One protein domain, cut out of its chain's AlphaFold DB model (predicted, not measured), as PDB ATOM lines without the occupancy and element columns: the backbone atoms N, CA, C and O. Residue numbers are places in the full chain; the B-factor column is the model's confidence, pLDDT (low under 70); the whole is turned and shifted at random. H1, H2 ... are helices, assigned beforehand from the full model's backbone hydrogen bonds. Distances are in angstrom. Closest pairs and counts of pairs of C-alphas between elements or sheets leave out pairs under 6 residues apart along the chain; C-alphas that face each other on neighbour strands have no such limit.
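Overview. This is residues 388 to 483 of the 575 residues of the protein "EXS domain-containing protein" of Arcella intermedia (UniProt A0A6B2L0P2). One long helix, H3, makes the backbone of a narrow body; H1 and then H2 run end to end the opposite way, and the chain folds back beyond H2 into H3. H1 crosses H3 slantwise near H3's middle, a folded loop of residues 388 to 408 lies before H1, and the tail after H3 sticks out with residues 470 to 483. The printed part has 96 residues, with three named helices in the order H1, H2, H3 and no named strand; the class is all helix. It is extended, with a radius of gyration of the C-alphas of 19.5 A, and flat, spanning 64 by 46 by 18 A.

Arrangement. H3, residues 440 to 469, touches H1, residues 409 to 422, with its residues 447 to 454 alone. The closest C-alphas, of Asp 418 and Arg 451, are 6.6 A apart. The two helices stand at a steep tilt of 44 degrees and run opposite ways. H2, residues 426 to 434, is close to H3 but not clearly touching; their closest C-alphas, of Ser 428 and Trp 440, are 7.2 A apart. H2 and H3 run opposite ways at a shallow tilt of 10 degrees. H1 and H2 are apart. O i to N i+4 pairs are within hydrogen-bond range in 9 of 10 cases in H1, 3 of 5 in H2 and 25 of 26 in H3.

Along the chain. H3 is 43.6 A long, from C-alpha 440 at (144.420, 127.051, 180.346) to C-alpha 469 at (156.365, 139.466, 140.308). H1 is 20.3 A long and begins with C-alpha 409 at (162.663, 144.338, 162.665). H2 is 13.5 A long.

Size, cuts and confidence. The C-alphas farthest apart, of Phe 434 and Lys 483, are 68.1 A apart. Residues 467 to 483, of which 467 to 469 belong to H3, stand free; the body without them spans 48 by 21 by 17 A. Both links, H1 to H2 and H2 to H3, are tight, and the printed part has no cut. The mean pLDDT of the printed part is 78.2; residues 430 to 439 and 468 to 483 are under 70.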
ATOM      1  N   TRP A 388     155.655 132.671 154.094       94.31
ATOM      2  CA  TRP A 388     156.170 134.047 154.173       94.31
ATOM      3  C   TRP A 388     157.320 134.319 153.200       94.31
ATOM      4  O   TRP A 388     157.708 135.475 153.008       94.31
ATOM      5  N   GLY A 389     157.861 133.275 152.567       91.06
ATOM      6  CA  GLY A 389     158.850 133.409 151.502       91.06
ATOM      7  C   GLY A 389     160.171 134.019 151.962       91.06
ATOM      8  O   GLY A 389     160.864 134.639 151.156       91.06
ATOM      9  N   LEU A 390     160.498 133.910 153.251       90.94
ATOM     10  CA  LEU A 390     161.721 134.452 153.839       90.94
ATOM     11  C   LEU A 390     162.936 133.595 153.434       90.94
ATOM     12  O   LEU A 390     162.794 132.577 152.764       90.94
ATOM     13  N   PHE A 391     164.149 134.030 153.792       88.44
ATOM     14  CA  PHE A 391     165.417 133.377 153.411       88.44
ATOM     15  C   PHE A 391     165.721 133.363 151.894       88.44
ATOM     16  O   PHE A 391     166.564 132.602 151.428       88.44
ATOM     17  N   ARG A 392     165.083 134.241 151.102       85.31
ATOM     18  CA  ARG A 392     165.267 134.331 149.633       85.31
ATOM     19  C   ARG A 392     166.145 135.507 149.170       85.31
ATOM     20  O   ARG A 392     166.395 135.678 147.975       85.31
ATOM     21  N   SER A 393     166.594 136.372 150.081       83.00
ATOM     22  CA  SER A 393     167.410 137.550 149.765       83.00
ATOM     23  C   SER A 393     168.894 137.310 150.009       83.00
ATOM     24  O   SER A 393     169.295 136.870 151.079       83.00
ATOM     25  N   ARG A 394     169.728 137.710 149.042       75.38
ATOM     26  CA  ARG A 394     171.191 137.766 149.214       75.38
ATOM     27  C   ARG A 394     171.664 139.023 149.955       75.38
ATOM     28  O   ARG A 394     172.761 139.029 150.485       75.38
ATOM     29  N   LYS A 395     170.858 140.095 149.966       81.25
ATOM     30  CA  LYS A 395     171.224 141.405 150.549       81.25
ATOM     31  C   LYS A 395     170.710 141.608 151.975       81.25
ATOM     32  O   LYS A 395     171.228 142.448 152.696       81.25
ATOM     33  N   LYS A 396     169.647 140.897 152.354       81.50
ATOM     34  CA  LYS A 396     169.017 140.980 153.677       81.50
ATOM     35  C   LYS A 396     169.033 139.567 154.268       81.50
ATOM     36  O   LYS A 396     168.271 138.744 153.760       81.50
ATOM     37  N   PRO A 397     169.893 139.261 155.254       82.19
ATOM     38  CA  PRO A 397     170.013 137.901 155.775       82.19
ATOM     39  C   PRO A 397     168.655 137.419 156.288       82.19
ATOM     40  O   PRO A 397     167.919 138.186 156.900       82.19
ATOM     41  N   PHE A 398     168.304 136.169 155.986       83.88
ATOM     42  CA  PHE A 398     167.062 135.513 156.426       83.88
ATOM     43  C   PHE A 398     165.745 136.139 155.940       83.88
ATOM     44  O   PHE A 398     164.680 135.596 156.204       83.88
ATOM     45  N   LEU A 399     165.773 137.230 155.172       89.06
ATOM     46  CA  LEU A 399     164.577 137.899 154.655       89.06
ATOM     47  C   LEU A 399     164.415 137.683 153.148       89.06
ATOM     48  O   LEU A 399     165.251 137.072 152.482       89.06
ATOM     49  N   ARG A 400     163.322 138.206 152.590       86.25
ATOM     50  CA  ARG A 400     163.092 138.298 151.139       86.25
ATOM     51  C   ARG A 400     163.460 139.679 150.591       86.25
ATOM     52  O   ARG A 400     163.750 140.608 151.349       86.25
ATOM     53  N   ARG A 401     163.529 139.803 149.261       81.12
ATOM     54  CA  ARG A 401     164.016 141.020 148.582       81.12
ATOM     55  C   ARG A 401     163.085 142.212 148.840       81.12
ATOM     56  O   ARG A 401     163.538 143.247 149.346       81.12
ATOM     57  N   THR A 402     161.797 142.006 148.575       82.69
ATOM     58  CA  THR A 402     160.736 143.018 148.640       82.69
ATOM     59  C   THR A 402     159.860 142.811 149.879       82.69
ATOM     60  O   THR A 402     159.405 141.701 150.148       82.69
ATOM     61  N   LEU A 403     159.638 143.876 150.653       85.31
ATOM     62  CA  LEU A 403     158.848 143.881 151.892       85.31
ATOM     63  C   LEU A 403     157.841 145.038 151.804       85.31
ATOM     64  O   LEU A 403     158.262 146.153 151.498       85.31
ATOM     65  N   LEU A 404     156.548 144.799 152.059       81.56
ATOM     66  CA  LEU A 404     155.523 145.860 152.071       81.56
ATOM     67  C   LEU A 404     155.406 146.481 153.466       81.56
ATOM     68  O   LEU A 404     155.149 147.678 153.618       81.56
ATOM     69  N   CYS A 405     155.664 145.697 154.514       79.62
ATOM     70  CA  CYS A 405     155.860 146.257 155.843       79.62
ATOM     71  C   CYS A 405     157.190 147.032 155.932       79.62
ATOM     72  O   CYS A 405     158.273 146.459 155.818       79.62
ATOM     73  N   SER A 406     157.099 148.342 156.186       77.25
ATOM     74  CA  SER A 406     158.252 149.254 156.275       77.25
ATOM     75  C   SER A 406     159.225 148.909 157.416       77.25
ATOM     76  O   SER A 406     160.420 149.185 157.322       77.25
ATOM     77  N   ARG A 407     158.740 148.282 158.495       86.94
ATOM     78  CA  ARG A 407     159.543 147.972 159.686       86.94
ATOM     79  C   ARG A 407     160.187 146.593 159.564       86.94
ATOM     80  O   ARG A 407     159.566 145.581 159.870       86.94
ATOM     81  N   ILE A 408     161.460 146.568 159.177       87.88
ATOM     82  CA  ILE A 408     162.228 145.330 158.955       87.88
ATOM     83  C   ILE A 408     162.326 144.466 160.224       87.88
ATOM     84  O   ILE A 408     162.207 143.248 160.138       87.88
ATOM     85  N   TRP A 409     162.500 145.074 161.403       90.00
ATOM     86  CA  TRP A 409     162.663 144.338 162.665       90.00
ATOM     87  C   TRP A 409     161.476 143.421 162.996       90.00
ATOM     88  O   TRP A 409     161.673 142.370 163.602       90.00
ATOM     89  N   LEU A 410     160.262 143.777 162.548       91.38
ATOM     90  CA  LEU A 410     159.066 142.959 162.762       91.38
ATOM     91  C   LEU A 410     159.223 141.565 162.152       91.38
ATOM     92  O   LEU A 410     158.759 140.600 162.745       91.38
ATOM     93  N   TYR A 411     159.924 141.439 161.024       93.12
ATOM     94  CA  TYR A 411     160.134 140.149 160.371       93.12
ATOM     95  C   TYR A 411     160.994 139.197 161.206       93.12
ATOM     96  O   TYR A 411     160.724 138.006 161.254       93.12
ATOM     97  N   TYR A 412     162.010 139.706 161.902       93.25
ATOM     98  CA  TYR A 412     162.817 138.863 162.786       93.25
ATOM     99  C   TYR A 412     162.035 138.461 164.038       93.25
ATOM    100  O   TYR A 412     162.080 137.303 164.449       93.25
ATOM    101  N   VAL A 413     161.257 139.395 164.595       94.25
ATOM    102  CA  VAL A 413     160.405 139.121 165.758       94.25
ATOM    103  C   VAL A 413     159.355 138.060 165.449       94.25
ATOM    104  O   VAL A 413     159.122 137.210 166.296       94.25
ATOM    105  N   ILE A 414     158.756 138.035 164.253       93.88
ATOM    106  CA  ILE A 414     157.772 136.992 163.912       93.88
ATOM    107  C   ILE A 414     158.409 135.619 163.675       93.88
ATOM    108  O   ILE A 414     157.768 134.621 163.977       93.88
ATOM    109  N   ILE A 415     159.650 135.546 163.171       94.38
ATOM    110  CA  ILE A 415     160.345 134.264 162.965       94.38
ATOM    111  C   ILE A 415     160.555 133.589 164.322       94.38
ATOM    112  O   ILE A 415     160.229 132.412 164.486       94.38
ATOM    113  N   ILE A 416     161.064 134.354 165.293       95.38
ATOM    114  CA  ILE A 416     161.299 133.890 166.666       95.38
ATOM    115  C   ILE A 416     159.964 133.697 167.399       95.38
ATOM    116  O   ILE A 416     159.757 132.705 168.092       95.38
ATOM    117  N   GLY A 417     159.029 134.628 167.227       95.62
ATOM    118  CA  GLY A 417     157.718 134.581 167.857       95.62
ATOM    119  C   GLY A 417     156.917 133.348 167.446       95.62
ATOM    120  O   GLY A 417     156.360 132.681 168.309       95.62
ATOM    121  N   ASP A 418     156.886 132.991 166.160       95.94
ATOM    122  CA  ASP A 418     156.105 131.836 165.703       95.94
ATOM    123  C   ASP A 418     156.664 130.508 166.219       95.94
ATOM    124  O   ASP A 418     155.872 129.672 166.648       95.94
ATOM    125  N   ILE A 419     157.991 130.321 166.302       95.75
ATOM    126  CA  ILE A 419     158.536 129.104 166.929       95.75
ATOM    127  C   ILE A 419     158.168 129.038 168.414       95.75
ATOM    128  O   ILE A 419     157.668 128.010 168.863       95.75
ATOM    129  N   VAL A 420     158.304 130.137 169.164       95.56
ATOM    130  CA  VAL A 420     157.925 130.181 170.588       95.56
ATOM    131  C   VAL A 420     156.443 129.843 170.771       95.56
ATOM    132  O   VAL A 420     156.096 128.989 171.585       95.56
ATOM    133  N   LEU A 421     155.563 130.451 169.973       94.44
ATOM    134  CA  LEU A 421     154.123 130.209 170.047       94.44
ATOM    135  C   LEU A 421     153.735 128.789 169.604       94.44
ATOM    136  O   LEU A 421     152.774 128.226 170.124       94.44
ATOM    137  N   ARG A 422     154.494 128.155 168.704       93.88
ATOM    138  CA  ARG A 422     154.289 126.745 168.326       93.88
ATOM    139  C   ARG A 422     154.643 125.765 169.432       93.88
ATOM    140  O   ARG A 422     154.055 124.688 169.477       93.88
ATOM    141  N   PHE A 423     155.552 126.136 170.328       93.50
ATOM    142  CA  PHE A 423     155.863 125.385 171.544       93.50
ATOM    143  C   PHE A 423     155.046 125.848 172.757       93.50
ATOM    144  O   PHE A 423     155.264 125.357 173.861       93.50
ATOM    145  N   PHE A 424     154.045 126.719 172.578       90.31
ATOM    146  CA  PHE A 424     153.204 127.195 173.681       90.31
ATOM    147  C   PHE A 424     152.464 126.060 174.406       90.31
ATOM    148  O   PHE A 424     152.199 126.150 175.602       90.31
ATOM    149  N   TRP A 425     152.191 124.948 173.714       86.25
ATOM    150  CA  TRP A 425     151.608 123.752 174.326       86.25
ATOM    151  C   TRP A 425     152.496 123.140 175.421       86.25
ATOM    152  O   TRP A 425     151.965 122.463 176.290       86.25
ATOM    153  N   VAL A 426     153.810 123.389 175.450       86.94
ATOM    154  CA  VAL A 426     154.705 122.872 176.505       86.94
ATOM    155  C   VAL A 426     154.292 123.398 177.881       86.94
ATOM    156  O   VAL A 426     154.316 122.658 178.860       86.94
ATOM    157  N   LEU A 427     153.798 124.637 177.957       82.69
ATOM    158  CA  LEU A 427     153.280 125.212 179.201       82.69
ATOM    159  C   LEU A 427     152.028 124.483 179.712       82.69
ATOM    160  O   LEU A 427     151.724 124.566 180.899       82.69
ATOM    161  N   SER A 428     151.309 123.744 178.861       75.81
ATOM    162  CA  SER A 428     150.185 122.912 179.314       75.81
ATOM    163  C   SER A 428     150.641 121.761 180.211       75.81
ATOM    164  O   SER A 428     149.924 121.409 181.143       75.81
ATOM    165  N   LEU A 429     151.858 121.242 179.991       72.62
ATOM    166  CA  LEU A 429     152.460 120.203 180.831       72.62
ATOM    167  C   LEU A 429     152.752 120.740 182.236       72.62
ATOM    168  O   LEU A 429     152.519 120.049 183.220       72.62
ATOM    169  N   TYR A 430     153.215 121.991 182.328       68.56
ATOM    170  CA  TYR A 430     153.438 122.674 183.602       68.56
ATOM    171  C   TYR A 430     152.119 123.035 184.296       68.56
ATOM    172  O   TYR A 430     151.961 122.796 185.486       68.56
ATOM    173  N   ASN A 431     151.138 123.574 183.567       59.38
ATOM    174  CA  ASN A 431     149.859 123.967 184.165       59.38
ATOM    175  C   ASN A 431     149.066 122.778 184.711       59.38
ATOM    176  O   ASN A 431     148.423 122.936 185.739       59.38
ATOM    177  N   TYR A 432     149.162 121.595 184.098       56.97
ATOM    178  CA  TYR A 432     148.587 120.371 184.669       56.97
ATOM    179  C   TYR A 432     149.141 120.052 186.071       56.97
ATOM    180  O   TYR A 432     148.446 119.444 186.878       56.97
ATOM    181  N   LEU A 433     150.369 120.490 186.373       52.03
ATOM    182  CA  LEU A 433     151.038 120.255 187.654       52.03
ATOM    183  C   LEU A 433     150.743 121.334 188.714       52.03
ATOM    184  O   LEU A 433     150.879 121.043 189.897       52.03
ATOM    185  N   PHE A 434     150.357 122.561 188.327       47.91
ATOM    186  CA  PHE A 434     150.308 123.707 189.260       47.91
ATOM    187  C   PHE A 434     149.051 124.597 189.188       47.91
ATOM    188  O   PHE A 434     148.852 125.418 190.080       47.91
ATOM    189  N   MET A 435     148.195 124.478 188.166       51.50
ATOM    190  CA  MET A 435     147.024 125.347 187.956       51.50
ATOM    191  C   MET A 435     145.758 124.527 187.659       51.50
ATOM    192  O   MET A 435     145.802 123.521 186.957       51.50
ATOM    193  N   ASN A 436     144.593 124.996 188.124       55.91
ATOM    194  CA  ASN A 436     143.298 124.437 187.714       55.91
ATOM    195  C   ASN A 436     143.157 124.536 186.180       55.91
ATOM    196  O   ASN A 436     143.124 125.638 185.626       55.91
ATOM    197  N   GLY A 437     143.064 123.392 185.490       57.03
ATOM    198  CA  GLY A 437     143.108 123.285 184.020       57.03
ATOM    199  C   GLY A 437     142.026 124.057 183.245       57.03
ATOM    200  O   GLY A 437     142.130 124.211 182.026       57.03
ATOM    201  N   ASP A 438     141.018 124.597 183.930       61.03
ATOM    202  CA  ASP A 438     139.899 125.324 183.324       61.03
ATOM    203  C   ASP A 438     140.300 126.670 182.703       61.03
ATOM    204  O   ASP A 438     139.737 127.067 181.679       61.03
ATOM    205  N   TYR A 439     141.330 127.335 183.240       67.44
ATOM    206  CA  TYR A 439     141.841 128.612 182.716       67.44
ATOM    207  C   TYR A 439     142.797 128.452 181.530       67.44
ATOM    208  O   TYR A 439     142.975 129.377 180.737       67.44
ATOM    209  N   TRP A 440     143.405 127.276 181.373       76.88
ATOM    210  CA  TRP A 440     144.420 127.051 180.346       76.88
ATOM    211  C   TRP A 440     143.831 127.020 178.929       76.88
ATOM    212  O   TRP A 440     144.368 127.631 178.004       76.88
ATOM    213  N   ASN A 441     142.692 126.348 178.762       79.44
ATOM    214  CA  ASN A 441     142.032 126.174 177.469       79.44
ATOM    215  C   ASN A 441     141.689 127.496 176.746       79.44
ATOM    216  O   ASN A 441     142.031 127.617 175.565       79.44
ATOM    217  N   PRO A 442     141.055 128.503 177.386       83.75
ATOM    218  CA  PRO A 442     140.791 129.780 176.724       83.75
ATOM    219  C   PRO A 442     142.075 130.551 176.391       83.75
ATOM    220  O   PRO A 442     142.169 131.106 175.299       83.75
ATOM    221  N   ILE A 443     143.087 130.544 177.270       86.88
ATOM    222  CA  ILE A 443     144.375 131.212 177.013       86.88
ATOM    223  C   ILE A 443     145.066 130.582 175.802       86.88
ATOM    224  O   ILE A 443     145.459 131.286 174.873       86.88
ATOM    225  N   SER A 444     145.164 129.252 175.775       86.94
ATOM    226  CA  SER A 444     145.766 128.518 174.661       86.94
ATOM    227  C   SER A 444     145.042 128.787 173.341       86.94
ATOM    228  O   SER A 444     145.700 129.023 172.326       86.94
ATOM    229  N   ALA A 445     143.704 128.837 173.352       89.38
ATOM    230  CA  ALA A 445     142.922 129.176 172.168       89.38
ATOM    231  C   ALA A 445     143.202 130.610 171.678       89.38
ATOM    232  O   ALA A 445     143.443 130.808 170.491       89.38
ATOM    233  N   LEU A 446     143.230 131.606 172.571       92.19
ATOM    234  CA  LEU A 446     143.531 132.999 172.206       92.19
ATOM    235  C   LEU A 446     144.944 133.162 171.633       92.19
ATOM    236  O   LEU A 446     145.132 133.886 170.653       92.19
ATOM    237  N   VAL A 447     145.926 132.469 172.209       93.12
ATOM    238  CA  VAL A 447     147.307 132.474 171.717       93.12
ATOM    239  C   VAL A 447     147.401 131.856 170.321       93.12
ATOM    240  O   VAL A 447     148.059 132.423 169.447       93.12
ATOM    241  N   GLU A 448     146.702 130.750 170.067       93.31
ATOM    242  CA  GLU A 448     146.676 130.130 168.738       93.31
ATOM    243  C   GLU A 448     145.967 131.020 167.699       93.31
ATOM    244  O   GLU A 448     146.447 131.153 166.570       93.31
ATOM    245  N   ILE A 449     144.883 131.711 168.084       94.69
ATOM    246  CA  ILE A 449     144.228 132.724 167.238       94.69
ATOM    247  C   ILE A 449     145.210 133.843 166.885       94.69
ATOM    248  O   ILE A 449     145.336 134.217 165.714       94.69
ATOM    249  N   PHE A 450     145.921 134.373 167.883       94.69
ATOM    250  CA  PHE A 450     146.914 135.418 167.670       94.69
ATOM    251  C   PHE A 450     148.013 134.945 166.712       94.69
ATOM    252  O   PHE A 450     148.272 135.613 165.709       94.69
ATOM    253  N   ARG A 451     148.595 133.765 166.944       95.50
ATOM    254  CA  ARG A 451     149.623 133.185 166.069       95.50
ATOM    255  C   ARG A 451     149.131 133.060 164.624       95.50
ATOM    256  O   ARG A 451     149.799 133.510 163.691       95.50
ATOM    257  N   ARG A 452     147.918 132.530 164.420       95.38
ATOM    258  CA  ARG A 452     147.308 132.411 163.086       95.38
ATOM    259  C   ARG A 452     147.036 133.767 162.436       95.38
ATOM    260  O   ARG A 452     147.119 133.877 161.211       95.38
ATOM    261  N   SER A 453     146.729 134.801 163.215       95.75
ATOM    262  CA  SER A 453     146.550 136.160 162.694       95.75
ATOM    263  C   SER A 453     147.854 136.735 162.139       95.75
ATOM    264  O   SER A 453     147.870 137.265 161.029       95.75
ATOM    265  N   VAL A 454     148.970 136.530 162.846       95.69
ATOM    266  CA  VAL A 454     150.303 136.921 162.374       95.69
ATOM    267  C   VAL A 454     150.612 136.190 161.071       95.69
ATOM    268  O   VAL A 454     150.896 136.839 160.064       95.69
ATOM    269  N   TRP A 455     150.442 134.864 161.044       96.50
ATOM    270  CA  TRP A 455     150.607 134.071 159.823       96.50
ATOM    271  C   TRP A 455     149.760 134.605 158.660       96.50
ATOM    272  O   TRP A 455     150.265 134.772 157.552       96.50
ATOM    273  N   SER A 456     148.493 134.933 158.925       96.81
ATOM    274  CA  SER A 456     147.549 135.432 157.922       96.81
ATOM    275  C   SER A 456     148.037 136.722 157.271       96.81
ATOM    276  O   SER A 456     147.956 136.862 156.050       96.81
ATOM    277  N   PHE A 457     148.566 137.653 158.072       95.69
ATOM    278  CA  PHE A 457     149.075 138.921 157.568       95.69
ATOM    279  C   PHE A 457     150.197 138.706 156.544       95.69
ATOM    280  O   PHE A 457     150.084 139.172 155.408       95.69
ATOM    281  N   PHE A 458     151.236 137.959 156.928       94.75
ATOM    282  CA  PHE A 458     152.424 137.740 156.097       94.75
ATOM    283  C   PHE A 458     152.173 136.786 154.927       94.75
ATOM    284  O   PHE A 458     152.779 136.962 153.871       94.75
ATOM    285  N   ARG A 459     151.249 135.823 155.062       95.06
ATOM    286  CA  ARG A 459     150.841 134.949 153.953       95.06
ATOM    287  C   ARG A 459     150.193 135.750 152.828       95.06
ATOM    288  O   ARG A 459     150.552 135.577 151.668       95.06
ATOM    289  N   VAL A 460     149.256 136.641 153.161       93.94
ATOM    290  CA  VAL A 460     148.592 137.502 152.165       93.94
ATOM    291  C   VAL A 460     149.564 138.541 151.605       93.94
ATOM    292  O   VAL A 460     149.489 138.864 150.424       93.94
ATOM    293  N   GLU A 461     150.501 139.039 152.416       92.81
ATOM    294  CA  GLU A 461     151.564 139.929 151.941       92.81
ATOM    295  C   GLU A 461     152.470 139.246 150.903       92.81
ATOM    296  O   GLU A 461     152.743 139.842 149.861       92.81
ATOM    297  N   LEU A 462     152.924 138.011 151.159       91.62
ATOM    298  CA  LEU A 462     153.735 137.268 150.193       91.62
ATOM    299  C   LEU A 462     152.950 137.014 148.909       91.62
ATOM    300  O   LEU A 462     153.452 137.293 147.827       91.62
ATOM    301  N   GLU A 463     151.716 136.534 149.031       90.12
ATOM    302  CA  GLU A 463     150.864 136.248 147.878       90.12
ATOM    303  C   GLU A 463     150.604 137.518 147.043       90.12
ATOM    304  O   GLU A 463     150.530 137.459 145.817       90.12
ATOM    305  N   ALA A 464     150.525 138.693 147.678       86.50
ATOM    306  CA  ALA A 464     150.434 139.972 146.973       86.50
ATOM    307  C   ALA A 464     151.694 140.309 146.163       86.50
ATOM    308  O   ALA A 464     151.581 140.879 145.078       86.50
ATOM    309  N   LEU A 465     152.875 139.950 146.666       84.56
ATOM    310  CA  LEU A 465     154.147 140.163 145.977       84.56
ATOM    311  C   LEU A 465     154.371 139.144 144.855       84.56
ATOM    312  O   LEU A 465     154.724 139.539 143.750       84.56
ATOM    313  N   GLU A 466     154.123 137.856 145.103       81.88
ATOM    314  CA  GLU A 466     154.321 136.793 144.107       81.88
ATOM    315  C   GLU A 466     153.367 136.957 142.912       81.88
ATOM    316  O   GLU A 466     153.787 136.823 141.764       81.88
ATOM    317  N   ASN A 467     152.110 137.361 143.143       72.88
ATOM    318  CA  ASN A 467     151.186 137.663 142.044       72.88
ATOM    319  C   ASN A 467     151.637 138.860 141.187       72.88
ATOM    320  O   ASN A 467     151.374 138.864 139.983       72.88
ATOM    321  N   TYR A 468     152.318 139.848 141.781       57.78
ATOM    322  CA  TYR A 468     152.894 140.986 141.057       57.78
ATOM    323  C   TYR A 468     154.159 140.593 140.278       57.78
ATOM    324  O   TYR A 468     154.300 140.960 139.117       57.78
ATOM    325  N   GLU A 469     155.070 139.837 140.899       53.97
ATOM    326  CA  GLU A 469     156.365 139.466 140.308       53.97
ATOM    327  C   GLU A 469     156.242 138.393 139.214       53.97
ATOM    328  O   GLU A 469     156.983 138.429 138.234       53.97
ATOM    329  N   GLU A 470     155.308 137.447 139.350       51.34
ATOM    330  CA  GLU A 470     155.168 136.331 138.408       51.34
ATOM    331  C   GLU A 470     154.070 136.550 137.354       51.34
ATOM    332  O   GLU A 470     153.832 135.660 136.539       51.34
ATOM    333  N   TYR A 471     153.360 137.689 137.380       52.81
ATOM    334  CA  TYR A 471     152.177 137.964 136.541       52.81
ATOM    335  C   TYR A 471     151.097 136.853 136.601       52.81
ATOM    336  O   TYR A 471     150.187 136.810 135.770       52.81
ATOM    337  N   ARG A 472     151.173 135.939 137.586       50.09
ATOM    338  CA  ARG A 472     150.416 134.669 137.639       50.09
ATOM    339  C   ARG A 472     148.927 134.837 137.877       50.09
ATOM    340  O   ARG A 472     148.153 133.914 137.646       50.09
ATOM    341  N   THR A 473     148.520 136.035 138.254       45.44
ATOM    342  CA  THR A 473     147.154 136.497 138.109       45.44
ATOM    343  C   THR A 473     147.215 137.954 137.658       45.44
ATOM    344  O   THR A 473     146.979 138.881 138.416       45.44
ATOM    345  N   ILE A 474     147.537 138.190 136.392       42.94
ATOM    346  CA  ILE A 474     146.788 139.180 135.612       42.94
ATOM    347  C   ILE A 474     145.726 138.385 134.847       42.94
ATOM    348  O   ILE A 474     145.567 138.489 133.640       42.94
ATOM    349  N   ASP A 475     144.954 137.570 135.572       40.19
ATOM    350  CA  ASP A 475     143.576 137.372 135.157       40.19
ATOM    351  C   ASP A 475     142.917 138.688 135.572       40.19
ATOM    352  O   ASP A 475     142.295 138.797 136.633       40.19
ATOM    353  N   ILE A 476     143.132 139.743 134.767       41.72
ATOM    354  CA  ILE A 476     142.140 140.804 134.679       41.72
ATOM    355  C   ILE A 476     140.908 139.979 134.347       41.72
ATOM    356  O   ILE A 476     140.689 139.601 133.200       41.72
ATOM    357  N   ARG A 477     140.108 139.635 135.361       39.31
ATOM    358  CA  ARG A 477     138.701 139.378 135.152       39.31
ATOM    359  C   ARG A 477     138.186 140.729 134.719       39.31
ATOM    360  O   ARG A 477     137.636 141.467 135.528       39.31
ATOM    361  N   VAL A 478     138.482 141.043 133.457       39.56
ATOM    362  CA  VAL A 478     137.862 142.014 132.584       39.56
ATOM    363  C   VAL A 478     136.414 141.806 132.961       39.56
ATOM    364  O   VAL A 478     135.926 140.690 132.727       39.56
ATOM    365  N   PRO A 479     135.808 142.727 133.748       41.66
ATOM    366  CA  PRO A 479     134.463 142.531 134.245       41.66
ATOM    367  C   PRO A 479     133.658 141.989 133.081       41.66
ATOM    368  O   PRO A 479     133.701 142.579 132.002       41.66
ATOM    369  N   LYS A 480     133.079 140.786 133.226       41.78
ATOM    370  CA  LYS A 480     132.364 140.168 132.104       41.78
ATOM    371  C   LYS A 480     131.438 141.248 131.580       41.78
ATOM    372  O   LYS A 480     130.681 141.773 132.400       41.78
ATOM    373  N   LEU A 481     131.580 141.604 130.294       41.41
ATOM    374  CA  LEU A 481     130.766 142.629 129.639       41.41
ATOM    375  C   LEU A 481     129.370 142.510 130.226       41.41
ATOM    376  O   LEU A 481     128.779 141.426 130.124       41.41
ATOM    377  N   LEU A 482     128.903 143.549 130.927       45.91
ATOM    378  CA  LEU A 482     127.539 143.587 131.428       45.91
ATOM    379  C   LEU A 482     126.662 143.579 130.178       45.91
ATOM    380  O   LEU A 482     126.308 144.628 129.649       45.91
ATOM    381  N   LYS A 483     126.376 142.385 129.647       41.72
ATOM    382  CA  LYS A 483     125.431 142.160 128.563       41.72
ATOM    383  C   LYS A 483     124.053 142.395 129.164       41.72
ATOM    384  O   LYS A 483     123.281 141.471 129.397       41.72
TER     385      LYS A 483